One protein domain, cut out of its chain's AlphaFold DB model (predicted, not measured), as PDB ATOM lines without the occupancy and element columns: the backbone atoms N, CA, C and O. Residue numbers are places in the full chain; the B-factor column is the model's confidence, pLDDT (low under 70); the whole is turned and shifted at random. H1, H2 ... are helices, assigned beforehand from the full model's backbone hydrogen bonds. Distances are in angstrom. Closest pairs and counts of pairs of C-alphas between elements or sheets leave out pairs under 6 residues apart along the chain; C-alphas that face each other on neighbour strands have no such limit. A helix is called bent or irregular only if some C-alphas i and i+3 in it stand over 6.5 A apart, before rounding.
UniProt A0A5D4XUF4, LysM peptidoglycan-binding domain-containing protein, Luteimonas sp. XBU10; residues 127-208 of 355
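What this domain is: This is residues 127 to 208 of the 355 residues of the protein "LysM peptidoglycan-binding domain-containing protein" of Luteimonas sp. XBU10 (UniProt A0A5D4XUF4). Four helices, H2, H3, H4 and H5, follow one another round a small, incomplete ring, with H4 and H3 folded back as a helical hairpin and H5 and H2 at its two ends. A long stretch with no named element, residues 134 to 163, is looped over one side of this ring, and at its far end the short H1 sits off by itself, touching no helix. The printed part has 82 residues, with five named helices in the order H1, H2, H3, H4, H5 and no named strand; the class is all helix. It is compact, with a radius of gyration of the C-alphas of 11.9 A and spans of 34 by 31 by 19 A.

Where its parts are: Find C-alpha 188 at (181.154, 134.200, 245.414); from there H4, the longest helix, residues 188 to 200, runs 18.4 A to C-alpha 200 at (170.389, 141.485, 258.403). Before it, look for H3 at residues 174 to 180, 10.3 A long, and H2 at residues 164 to 170, 9.7 A long. After it comes H5, residues 202 to 208, 10.0 A long, ending at C-alpha 208 at (176.926, 153.467, 255.528). Go back to residues 127 to 133 for H1, 10.8 A long. H1 is only just irregular, with C-alphas 127 and 130 6.8 A apart; H3 is irregular, with C-alphas 175 and 178 7.5 A apart.

How they stand to each other: Start at H4: it touches H3, and their closest C-alphas, those of Phe 180 and Phe 190, are 6.4 A apart. The two run opposite ways at a steep tilt of 43 degrees and form a helical hairpin. At residues 197 to 198 alone H4 only just touches H5, with 3 pairs of C-alphas within 8 A, and only at the corner by their link; the closest C-alphas, of Ala 198 and Phe 205, are 6.0 A apart, and the lines are about perpendicular at 74 degrees. H3 and H2 touch only at the corner by their link, where the C-alphas of Leu 169 and Ala 177 are closest at 5.2 A. H2 and H5 are only just apart, at 8.4 A. In H2, H4 and H5 every O i to N i+4 pair is within hydrogen-bond range; in H1 2 of 3 are, and in H3 0 of 3, beside 3 of 4 O i to N i+3 pairs. Residues 152 to 153 pair with 158 to 159, antiparallel.

The domain as a whole: Look for the two C-alphas farthest apart at Leu 127 and Gly 182, 36.8 A. The printed part has no cut. H1 to H2 is a long link of 30 residues. Confidence is under 70 at residues 132 to 135 and 144 to 149; the mean pLDDT of the printed part is 89.8.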
ATOM      1  N   LEU A 127     167.885 162.978 244.895       84.75
ATOM      2  CA  LEU A 127     167.590 163.301 243.490       84.75
ATOM      3  C   LEU A 127     168.217 162.315 242.501       84.75
ATOM      4  O   LEU A 127     167.685 162.102 241.420       84.75
ATOM      5  N   SER A 128     169.391 161.769 242.805       79.00
ATOM      6  CA  SER A 128     170.038 160.820 241.902       79.00
ATOM      7  C   SER A 128     169.711 159.382 242.277       79.00
ATOM      8  O   SER A 128     169.818 158.500 241.428       79.00
ATOM      9  N   ALA A 129     169.236 159.134 243.502       79.75
ATOM     10  CA  ALA A 129     168.935 157.804 244.004       79.75
ATOM     11  C   ALA A 129     167.953 157.030 243.107       79.75
ATOM     12  O   ALA A 129     168.207 155.855 242.825       79.75
ATOM     13  N   HIS A 130     166.880 157.645 242.592       71.50
ATOM     14  CA  HIS A 130     165.933 156.942 241.709       71.50
ATOM     15  C   HIS A 130     166.540 156.574 240.352       71.50
ATOM     16  O   HIS A 130     166.238 155.504 239.819       71.50
ATOM     17  N   TYR A 131     167.438 157.406 239.822       71.75
ATOM     18  CA  TYR A 131     168.119 157.152 238.550       71.75
ATOM     19  C   TYR A 131     169.322 156.207 238.676       71.75
ATOM     20  O   TYR A 131     169.603 155.428 237.764       71.75
ATOM     21  N   GLU A 132     170.049 156.277 239.789       61.94
ATOM     22  CA  GLU A 132     171.320 155.579 240.002       61.94
ATOM     23  C   GLU A 132     171.112 154.196 240.590       61.94
ATOM     24  O   GLU A 132     171.676 153.217 240.093       61.94
ATOM     25  N   THR A 133     170.261 154.093 241.611       62.75
ATOM     26  CA  THR A 133     169.999 152.801 242.232       62.75
ATOM     27  C   THR A 133     169.109 151.964 241.327       62.75
ATOM     28  O   THR A 133     169.331 150.766 241.242       62.75
ATOM     29  N   GLY A 134     168.159 152.533 240.576       62.31
ATOM     30  CA  GLY A 134     167.232 151.742 239.757       62.31
ATOM     31  C   GLY A 134     166.481 150.687 240.584       62.31
ATOM     32  O   GLY A 134     166.306 149.558 240.123       62.31
ATOM     33  N   ASN A 135     166.110 151.034 241.824       66.06
ATOM     34  CA  ASN A 135     165.567 150.146 242.866       66.06
ATOM     35  C   ASN A 135     166.548 149.092 243.417       66.06
ATOM     36  O   ASN A 135     166.130 148.131 244.066       66.06
ATOM     37  N   ARG A 136     167.853 149.232 243.168       78.62
ATOM     38  CA  ARG A 136     168.881 148.394 243.796       78.62
ATOM     39  C   ARG A 136     168.961 148.718 245.281       78.62
ATOM     40  O   ARG A 136     169.251 149.847 245.653       78.62
ATOM     41  N   GLY A 137     168.735 147.704 246.109       89.06
ATOM     42  CA  GLY A 137     168.983 147.786 247.543       89.06
ATOM     43  C   GLY A 137     170.466 147.610 247.895       89.06
ATOM     44  O   GLY A 137     171.262 147.170 247.048       89.06
ATOM     45  N   PRO A 138     170.826 147.829 249.170       94.38
ATOM     46  CA  PRO A 138     172.211 147.808 249.651       94.38
ATOM     47  C   PRO A 138     172.883 146.435 249.510       94.38
ATOM     48  O   PRO A 138     174.109 146.336 249.524       94.38
ATOM     49  N   GLY A 139     172.107 145.365 249.314       95.69
ATOM     50  CA  GLY A 139     172.602 144.007 249.058       95.69
ATOM     51  C   GLY A 139     172.822 143.662 247.586       95.69
ATOM     52  O   GLY A 139     173.166 142.522 247.279       95.69
ATOM     53  N   THR A 140     172.595 144.592 246.656       95.12
ATOM     54  CA  THR A 140     172.712 144.298 245.222       95.12
ATOM     55  C   THR A 140     174.135 143.894 244.859       95.12
ATOM     56  O   THR A 140     175.088 144.573 245.222       95.12
ATOM     57  N   VAL A 141     174.293 142.819 244.087       94.12
ATOM     58  CA  VAL A 141     175.595 142.394 243.561       94.12
ATOM     59  C   VAL A 141     175.470 142.142 242.065       94.12
ATOM     60  O   VAL A 141     174.594 141.388 241.637       94.12
ATOM     61  N   SER A 142     176.325 142.773 241.262       90.88
ATOM     62  CA  SER A 142     176.355 142.539 239.816       90.88
ATOM     63  C   SER A 142     176.959 141.166 239.486       90.88
ATOM     64  O   SER A 142     177.658 140.553 240.289       90.88
ATOM     65  N   THR A 143     176.700 140.648 238.284       78.75
ATOM     66  CA  THR A 143     177.263 139.348 237.870       78.75
ATOM     67  C   THR A 143     178.726 139.438 237.427       78.75
ATOM     68  O   THR A 143     179.379 138.403 237.292       78.75
ATOM     69  N   GLY A 144     179.232 140.649 237.148       67.62
ATOM     70  CA  GLY A 144     180.572 140.906 236.604       67.62
ATOM     71  C   GLY A 144     180.853 140.273 235.230       67.62
ATOM     72  O   GLY A 144     181.990 140.298 234.760       67.62
ATOM     73  N   ARG A 145     179.859 139.655 234.574       59.56
ATOM     74  CA  ARG A 145     180.051 138.904 233.327       59.56
ATOM     75  C   ARG A 145     180.039 139.851 232.125       59.56
ATOM     76  O   ARG A 145     178.973 140.233 231.660       59.56
ATOM     77  N   GLY A 146     181.223 140.116 231.571       57.28
ATOM     78  CA  GLY A 146     181.407 140.920 230.353       57.28
ATOM     79  C   GLY A 146     181.876 142.356 230.604       57.28
ATOM     80  O   GLY A 146     182.188 143.053 229.642       57.28
ATOM     81  N   ASP A 147     182.001 142.759 231.869       57.50
ATOM     82  CA  ASP A 147     182.368 144.118 232.258       57.50
ATOM     83  C   ASP A 147     183.837 144.198 232.688       57.50
ATOM     84  O   ASP A 147     184.315 143.412 233.507       57.50
ATOM     85  N   ILE A 148     184.552 145.207 232.182       57.91
ATOM     86  CA  ILE A 148     185.948 145.508 232.558       57.91
ATOM     87  C   ILE A 148     186.058 145.821 234.068       57.91
ATOM     88  O   ILE A 148     187.109 145.624 234.672       57.91
ATOM     89  N   GLY A 149     184.957 146.272 234.684       62.25
ATOM     90  CA  GLY A 149     184.872 146.713 236.078       62.25
ATOM     91  C   GLY A 149     184.758 145.609 237.139       62.25
ATOM     92  O   GLY A 149     184.720 145.927 238.330       62.25
ATOM     93  N   GLY A 150     184.688 144.334 236.738       83.69
ATOM     94  CA  GLY A 150     184.464 143.219 237.661       83.69
ATOM     95  C   GLY A 150     183.079 143.252 238.323       83.69
ATOM     96  O   GLY A 150     182.126 143.814 237.786       83.69
ATOM     97  N   VAL A 151     182.952 142.618 239.490       92.19
ATOM     98  CA  VAL A 151     181.713 142.648 240.286       92.19
ATOM     99  C   VAL A 151     181.564 144.016 240.960       92.19
ATOM    100  O   VAL A 151     182.558 144.603 241.396       92.19
ATOM    101  N   SER A 152     180.328 144.496 241.064       94.12
ATOM    102  CA  SER A 152     179.955 145.734 241.750       94.12
ATOM    103  C   SER A 152     178.927 145.462 242.842       94.12
ATOM    104  O   SER A 152     178.064 144.595 242.680       94.12
ATOM    105  N   TYR A 153     179.014 146.218 243.934       95.31
ATOM    106  CA  TYR A 153     178.282 145.956 245.172       95.31
ATOM    107  C   TYR A 153     177.420 147.135 245.622       95.31
ATOM    108  O   TYR A 153     177.807 148.291 245.486       95.31
ATOM    109  N   GLY A 154     176.262 146.830 246.195       94.31
ATOM    110  CA  GLY A 154     175.389 147.795 246.837       94.31
ATOM    111  C   GLY A 154     174.603 148.706 245.900       94.31
ATOM    112  O   GLY A 154     174.629 148.564 244.670       94.31
ATOM    113  N   SER A 155     173.888 149.644 246.514       91.06
ATOM    114  CA  SER A 155     172.960 150.568 245.849       91.06
ATOM    115  C   SER A 155     173.685 151.486 244.865       91.06
ATOM    116  O   SER A 155     173.175 151.758 243.780       91.06
ATOM    117  N   TYR A 156     174.928 151.849 245.194       90.19
ATOM    118  CA  TYR A 156     175.808 152.699 244.384       90.19
ATOM    119  C   TYR A 156     176.782 151.927 243.482       90.19
ATOM    120  O   TYR A 156     177.657 152.526 242.861       90.19
ATOM    121  N   GLN A 157     176.653 150.597 243.397       91.56
ATOM    122  CA  GLN A 157     177.477 149.743 242.529       91.56
ATOM    123  C   GLN A 157     178.994 149.978 242.697       91.56
ATOM    124  O   GLN A 157     179.724 150.238 241.737       91.56
ATOM    125  N   LEU A 158     179.486 149.829 243.927       93.12
ATOM    126  CA  LEU A 158     180.898 149.901 244.301       93.12
ATOM    127  C   LEU A 158     181.717 148.848 243.537       93.12
ATOM    128  O   LEU A 158     181.711 147.665 243.876       93.12
ATOM    129  N   SER A 159     182.394 149.280 242.472       92.81
ATOM    130  CA  SER A 159     183.140 148.404 241.563       92.81
ATOM    131  C   SER A 159     184.445 147.894 242.177       92.81
ATOM    132  O   SER A 159     185.259 148.662 242.695       92.81
ATOM    133  N   THR A 160     184.676 146.589 242.035       93.12
ATOM    134  CA  THR A 160     185.928 145.922 242.428       93.12
ATOM    135  C   THR A 160     187.148 146.404 241.657       93.12
ATOM    136  O   THR A 160     188.224 146.486 242.243       93.12
ATOM    137  N   ALA A 161     187.010 146.774 240.380       89.81
ATOM    138  CA  ALA A 161     188.123 147.321 239.601       89.81
ATOM    139  C   ALA A 161     188.667 148.637 240.177       89.81
ATOM    140  O   ALA A 161     189.842 148.945 239.998       89.81
ATOM    141  N   ALA A 162     187.825 149.386 240.889       88.56
ATOM    142  CA  ALA A 162     188.203 150.613 241.577       88.56
ATOM    143  C   ALA A 162     188.572 150.391 243.058       88.56
ATOM    144  O   ALA A 162     188.788 151.367 243.759       88.56
ATOM    145  N   GLY A 163     188.600 149.147 243.560       93.81
ATOM    146  CA  GLY A 163     188.912 148.848 244.969       93.81
ATOM    147  C   GLY A 163     187.865 149.322 245.989       93.81
ATOM    148  O   GLY A 163     188.071 149.183 247.193       93.81
ATOM    149  N   ARG A 164     186.721 149.841 245.524       95.50
ATOM    150  CA  ARG A 164     185.722 150.524 246.361       95.50
ATOM    151  C   ARG A 164     185.106 149.664 247.467       95.50
ATOM    152  O   ARG A 164     184.908 150.198 248.551       95.50
ATOM    153  N   PRO A 165     184.801 148.363 247.268       97.00
ATOM    154  CA  PRO A 165     184.273 147.540 248.358       97.00
ATOM    155  C   PRO A 165     185.233 147.455 249.547       97.00
ATOM    156  O   PRO A 165     184.797 147.483 250.692       97.00
ATOM    157  N   GLN A 166     186.539 147.373 249.281       95.62
ATOM    158  CA  GLN A 166     187.559 147.343 250.323       95.62
ATOM    159  C   GLN A 166     187.732 148.704 250.994       95.62
ATOM    160  O   GLN A 166     187.847 148.749 252.213       95.62
ATOM    161  N   GLU A 167     187.731 149.794 250.223       97.00
ATOM    162  CA  GLU A 167     187.771 151.153 250.778       97.00
ATOM    163  C   GLU A 167     186.583 151.392 251.712       97.00
ATOM    164  O   GLU A 167     186.781 151.809 252.846       97.00
ATOM    165  N   PHE A 168     185.376 151.032 251.273       98.25
ATOM    166  CA  PHE A 168     184.159 151.120 252.073       98.25
ATOM    167  C   PHE A 168     184.252 150.313 253.375       98.25
ATOM    168  O   PHE A 168     183.996 150.851 254.449       98.25
ATOM    169  N   LEU A 169     184.659 149.039 253.310       98.19
ATOM    170  CA  LEU A 169     184.811 148.202 254.507       98.19
ATOM    171  C   LEU A 169     185.926 148.689 255.443       98.19
ATOM    172  O   LEU A 169     185.908 148.352 256.620       98.19
ATOM    173  N   ALA A 170     186.888 149.476 254.963       97.38
ATOM    174  CA  ALA A 170     187.917 150.070 255.811       97.38
ATOM    175  C   ALA A 170     187.423 151.306 256.590       97.38
ATOM    176  O   ALA A 170     188.095 151.725 257.534       97.38
ATOM    177  N   THR A 171     186.285 151.890 256.203       97.88
ATOM    178  CA  THR A 171     185.753 153.143 256.756       97.88
ATOM    179  C   THR A 171     184.298 152.989 257.212       97.88
ATOM    180  O   THR A 171     184.057 152.428 258.277       97.88
ATOM    181  N   GLU A 172     183.312 153.453 256.445       98.44
ATOM    182  CA  GLU A 172     181.893 153.470 256.832       98.44
ATOM    183  C   GLU A 172     181.324 152.051 257.024       98.44
ATOM    184  O   GLU A 172     180.419 151.823 257.825       98.44
ATOM    185  N   GLY A 173     181.911 151.063 256.343       98.00
ATOM    186  CA  GLY A 173     181.602 149.645 256.489       98.00
ATOM    187  C   GLY A 173     182.392 148.914 257.582       98.00
ATOM    188  O   GLY A 173     182.240 147.697 257.711       98.00
ATOM    189  N   ALA A 174     183.230 149.607 258.365       98.31
ATOM    190  CA  ALA A 174     184.176 148.984 259.303       98.31
ATOM    191  C   ALA A 174     183.516 148.055 260.329       98.31
ATOM    192  O   ALA A 174     184.112 147.053 260.726       98.31
ATOM    193  N   GLN A 175     182.272 148.340 260.718       98.31
ATOM    194  CA  GLN A 175     181.521 147.509 261.661       98.31
ATOM    195  C   GLN A 175     181.253 146.079 261.147       98.31
ATOM    196  O   GLN A 175     181.151 145.164 261.960       98.31
ATOM    197  N   TRP A 176     181.222 145.862 259.825       98.44
ATOM    198  CA  TRP A 176     181.036 144.537 259.210       98.44
ATOM    199  C   TRP A 176     182.337 143.935 258.666       98.44
ATOM    200  O   TRP A 176     182.350 142.781 258.245       98.44
ATOM    201  N   ALA A 177     183.448 144.678 258.671       98.00
ATOM    202  CA  ALA A 177     184.688 144.290 257.995       98.00
ATOM    203  C   ALA A 177     185.240 142.926 258.439       98.00
ATOM    204  O   ALA A 177     185.742 142.167 257.611       98.00
ATOM    205  N   ALA A 178     185.099 142.583 259.725       98.00
ATOM    206  CA  ALA A 178     185.554 141.304 260.270       98.00
ATOM    207  C   ALA A 178     184.841 140.086 259.646       98.00
ATOM    208  O   ALA A 178     185.423 139.007 259.577       98.00
ATOM    209  N   GLU A 179     183.610 140.246 259.151       98.19
ATOM    210  CA  GLU A 179     182.862 139.171 258.480       98.19
ATOM    211  C   GLU A 179     183.455 138.829 257.103       98.19
ATOM    212  O   GLU A 179     183.273 137.718 256.602       98.19
ATOM    213  N   PHE A 180     184.205 139.759 256.511       98.00
ATOM    214  CA  PHE A 180     184.858 139.610 255.211       98.00
ATOM    215  C   PHE A 180     186.328 139.172 255.321       98.00
ATOM    216  O   PHE A 180     187.029 139.155 254.308       98.00
ATOM    217  N   ASP A 181     186.817 138.817 256.515       94.12
ATOM    218  CA  ASP A 181     188.229 138.479 256.712       94.12
ATOM    219  C   ASP A 181     188.672 137.287 255.844       94.12
ATOM    220  O   ASP A 181     187.970 136.285 255.689       94.12
ATOM    221  N   GLY A 182     189.836 137.427 255.208       92.31
ATOM    222  CA  GLY A 182     190.358 136.465 254.233       92.31
ATOM    223  C   GLY A 182     189.572 136.357 252.914       92.31
ATOM    224  O   GLY A 182     189.975 135.588 252.037       92.31
ATOM    225  N   GLN A 183     188.489 137.117 252.732       96.38
ATOM    226  CA  GLN A 183     187.685 137.107 251.511       96.38
ATOM    227  C   GLN A 183     188.150 138.188 250.528       96.38
ATOM    228  O   GLN A 183     188.580 139.276 250.906       96.38
ATOM    229  N   ARG A 184     188.041 137.912 249.223       93.25
ATOM    230  CA  ARG A 184     188.400 138.875 248.171       93.25
ATOM    231  C   ARG A 184     187.141 139.395 247.489       93.25
ATOM    232  O   ARG A 184     186.353 138.601 246.983       93.25
ATOM    233  N   ALA A 185     186.985 140.716 247.392       94.25
ATOM    234  CA  ALA A 185     185.863 141.284 246.650       94.25
ATOM    235  C   ALA A 185     185.842 140.773 245.199       94.25
ATOM    236  O   ALA A 185     186.880 140.610 244.552       94.25
ATOM    237  N   GLY A 186     184.642 140.473 244.715       92.56
ATOM    238  CA  GLY A 186     184.395 139.814 243.437       92.56
ATOM    239  C   GLY A 186     184.319 138.290 243.496       92.56
ATOM    240  O   GLY A 186     183.962 137.684 242.487       92.56
ATOM    241  N   THR A 187     184.610 137.645 244.634       94.06
ATOM    242  CA  THR A 187     184.388 136.197 244.777       94.06
ATOM    243  C   THR A 187     182.949 135.874 245.201       94.06
ATOM    244  O   THR A 187     182.241 136.745 245.733       94.06
ATOM    245  N   PRO A 188     182.471 134.637 244.959       95.12
ATOM    246  CA  PRO A 188     181.154 134.200 245.414       95.12
ATOM    247  C   PRO A 188     180.964 134.323 246.927       95.12
ATOM    248  O   PRO A 188     179.892 134.741 247.355       95.12
ATOM    249  N   GLU A 189     182.001 134.013 247.709       97.00
ATOM    250  CA  GLU A 189     181.980 134.065 249.175       97.00
ATOM    251  C   GLU A 189     181.760 135.503 249.651       97.00
ATOM    252  O   GLU A 189     180.761 135.773 250.316       97.00
ATOM    253  N   PHE A 190     182.586 136.443 249.174       97.75
ATOM    254  CA  PHE A 190     182.459 137.866 249.513       97.75
ATOM    255  C   PHE A 190     181.080 138.400 249.141       97.75
ATOM    256  O   PHE A 190     180.443 139.146 249.882       97.75
ATOM    257  N   SER A 191     180.589 137.984 247.974       97.50
ATOM    258  CA  SER A 191     179.279 138.392 247.486       97.50
ATOM    259  C   SER A 191     178.128 137.854 248.317       97.50
ATOM    260  O   SER A 191     177.086 138.501 248.389       97.50
ATOM    261  N   GLN A 192     178.295 136.677 248.917       98.12
ATOM    262  CA  GLN A 192     177.307 136.129 249.824       98.12
ATOM    263  C   GLN A 192     177.315 136.880 251.152       98.12
ATOM    264  O   GLN A 192     176.262 137.367 251.543       98.12
ATOM    265  N   THR A 193     178.485 137.091 251.763       98.56
ATOM    266  CA  THR A 193     178.602 137.876 253.003       98.56
ATOM    267  C   THR A 193     178.026 139.285 252.838       98.56
ATOM    268  O   THR A 193     177.272 139.742 253.691       98.56
ATOM    269  N   TRP A 194     178.269 139.944 251.699       98.62
ATOM    270  CA  TRP A 194     177.667 141.249 251.393       98.62
ATOM    271  C   TRP A 194     176.133 141.219 251.413       98.62
ATOM    272  O   TRP A 194     175.492 142.106 251.976       98.62
ATOM    273  N   ARG A 195     175.528 140.193 250.801       98.50
ATOM    274  CA  ARG A 195     174.069 140.006 250.812       98.50
ATOM    275  C   ARG A 195     173.547 139.691 252.209       98.50
ATOM    276  O   ARG A 195     172.483 140.189 252.560       98.50
ATOM    277  N   ASP A 196     174.278 138.897 252.982       98.62
ATOM    278  CA  ASP A 196     173.879 138.498 254.331       98.62
ATOM    279  C   ASP A 196     173.861 139.704 255.283       98.62
ATOM    280  O   ASP A 196     172.888 139.885 256.016       98.62
ATOM    281  N   VAL A 197     174.872 140.581 255.214       98.62
ATOM    282  CA  VAL A 197     174.899 141.859 255.949       98.62
ATOM    283  C   VAL A 197     173.709 142.730 255.551       98.62
ATOM    284  O   VAL A 197     172.942 143.157 256.411       98.62
ATOM    285  N   ALA A 198     173.493 142.929 254.248       98.12
ATOM    286  CA  ALA A 198     172.389 143.746 253.754       98.12
ATOM    287  C   ALA A 198     171.001 143.198 254.125       98.12
ATOM    288  O   ALA A 198     170.064 143.969 254.293       98.12
ATOM    289  N   ALA A 199     170.849 141.877 254.220       98.06
ATOM    290  CA  ALA A 199     169.599 141.250 254.638       98.06
ATOM    291  C   ALA A 199     169.364 141.382 256.150       98.06
ATOM    292  O   ALA A 199     168.218 141.476 256.584       98.06
ATOM    293  N   ARG A 200     170.440 141.373 256.943       98.38
ATOM    294  CA  ARG A 200     170.389 141.485 258.403       98.38
ATOM    295  C   ARG A 200     170.169 142.923 258.869       98.38
ATOM    296  O   ARG A 200     169.374 143.139 259.777       98.38
ATOM    297  N   GLU A 201     170.846 143.885 258.246       98.12
ATOM    298  CA  GLU A 201     170.872 145.300 258.646       98.12
ATOM    299  C   GLU A 201     170.703 146.232 257.429       98.12
ATOM    300  O   GLU A 201     171.598 147.017 257.114       98.12
ATOM    301  N   PRO A 202     169.568 146.165 256.707       96.06
ATOM    302  CA  PRO A 202     169.395 146.880 255.441       96.06
ATOM    303  C   PRO A 202     169.531 148.399 255.575       96.06
ATOM    304  O   PRO A 202     170.199 149.017 254.753       96.06
ATOM    305  N   GLU A 203     168.935 149.003 256.604       95.31
ATOM    306  CA  GLU A 203     168.952 150.459 256.800       95.31
ATOM    307  C   GLU A 203     170.353 150.959 257.164       95.31
ATOM    308  O   GLU A 203     170.887 151.829 256.485       95.31
ATOM    309  N   ALA A 204     170.995 150.347 258.165       97.50
ATOM    310  CA  ALA A 204     172.347 150.725 258.570       97.50
ATOM    311  C   ALA A 204     173.364 150.517 257.436       97.50
ATOM    312  O   ALA A 204     174.248 151.348 257.233       97.50
ATOM    313  N   PHE A 205     173.226 149.439 256.657       97.56
ATOM    314  CA  PHE A 205     174.122 149.169 255.536       97.56
ATOM    315  C   PHE A 205     173.884 150.105 254.349       97.56
ATOM    316  O   PHE A 205     174.841 150.495 253.678       97.56
ATOM    317  N   GLN A 206     172.631 150.499 254.099       94.62
ATOM    318  CA  GLN A 206     172.302 151.543 253.130       94.62
ATOM    319  C   GLN A 206     172.887 152.890 253.554       94.62
ATOM    320  O   GLN A 206     173.529 153.531 252.725       94.62
ATOM    321  N   GLN A 207     172.717 153.282 254.820       94.50
ATOM    322  CA  GLN A 207     173.253 154.537 255.345       94.50
ATOM    323  C   GLN A 207     174.776 154.572 255.228       94.50
ATOM    324  O   GLN A 207     175.323 155.492 254.646       94.50
ATOM    325  N   ALA A 208     175.472 153.517 255.652       97.75
ATOM    326  CA  ALA A 208     176.926 153.467 255.528       97.75
ATOM    327  C   ALA A 208     177.398 153.583 254.065       97.75
ATOM    328  O   ALA A 208     178.408 154.227 253.777       97.75
TER     329      ALA A 208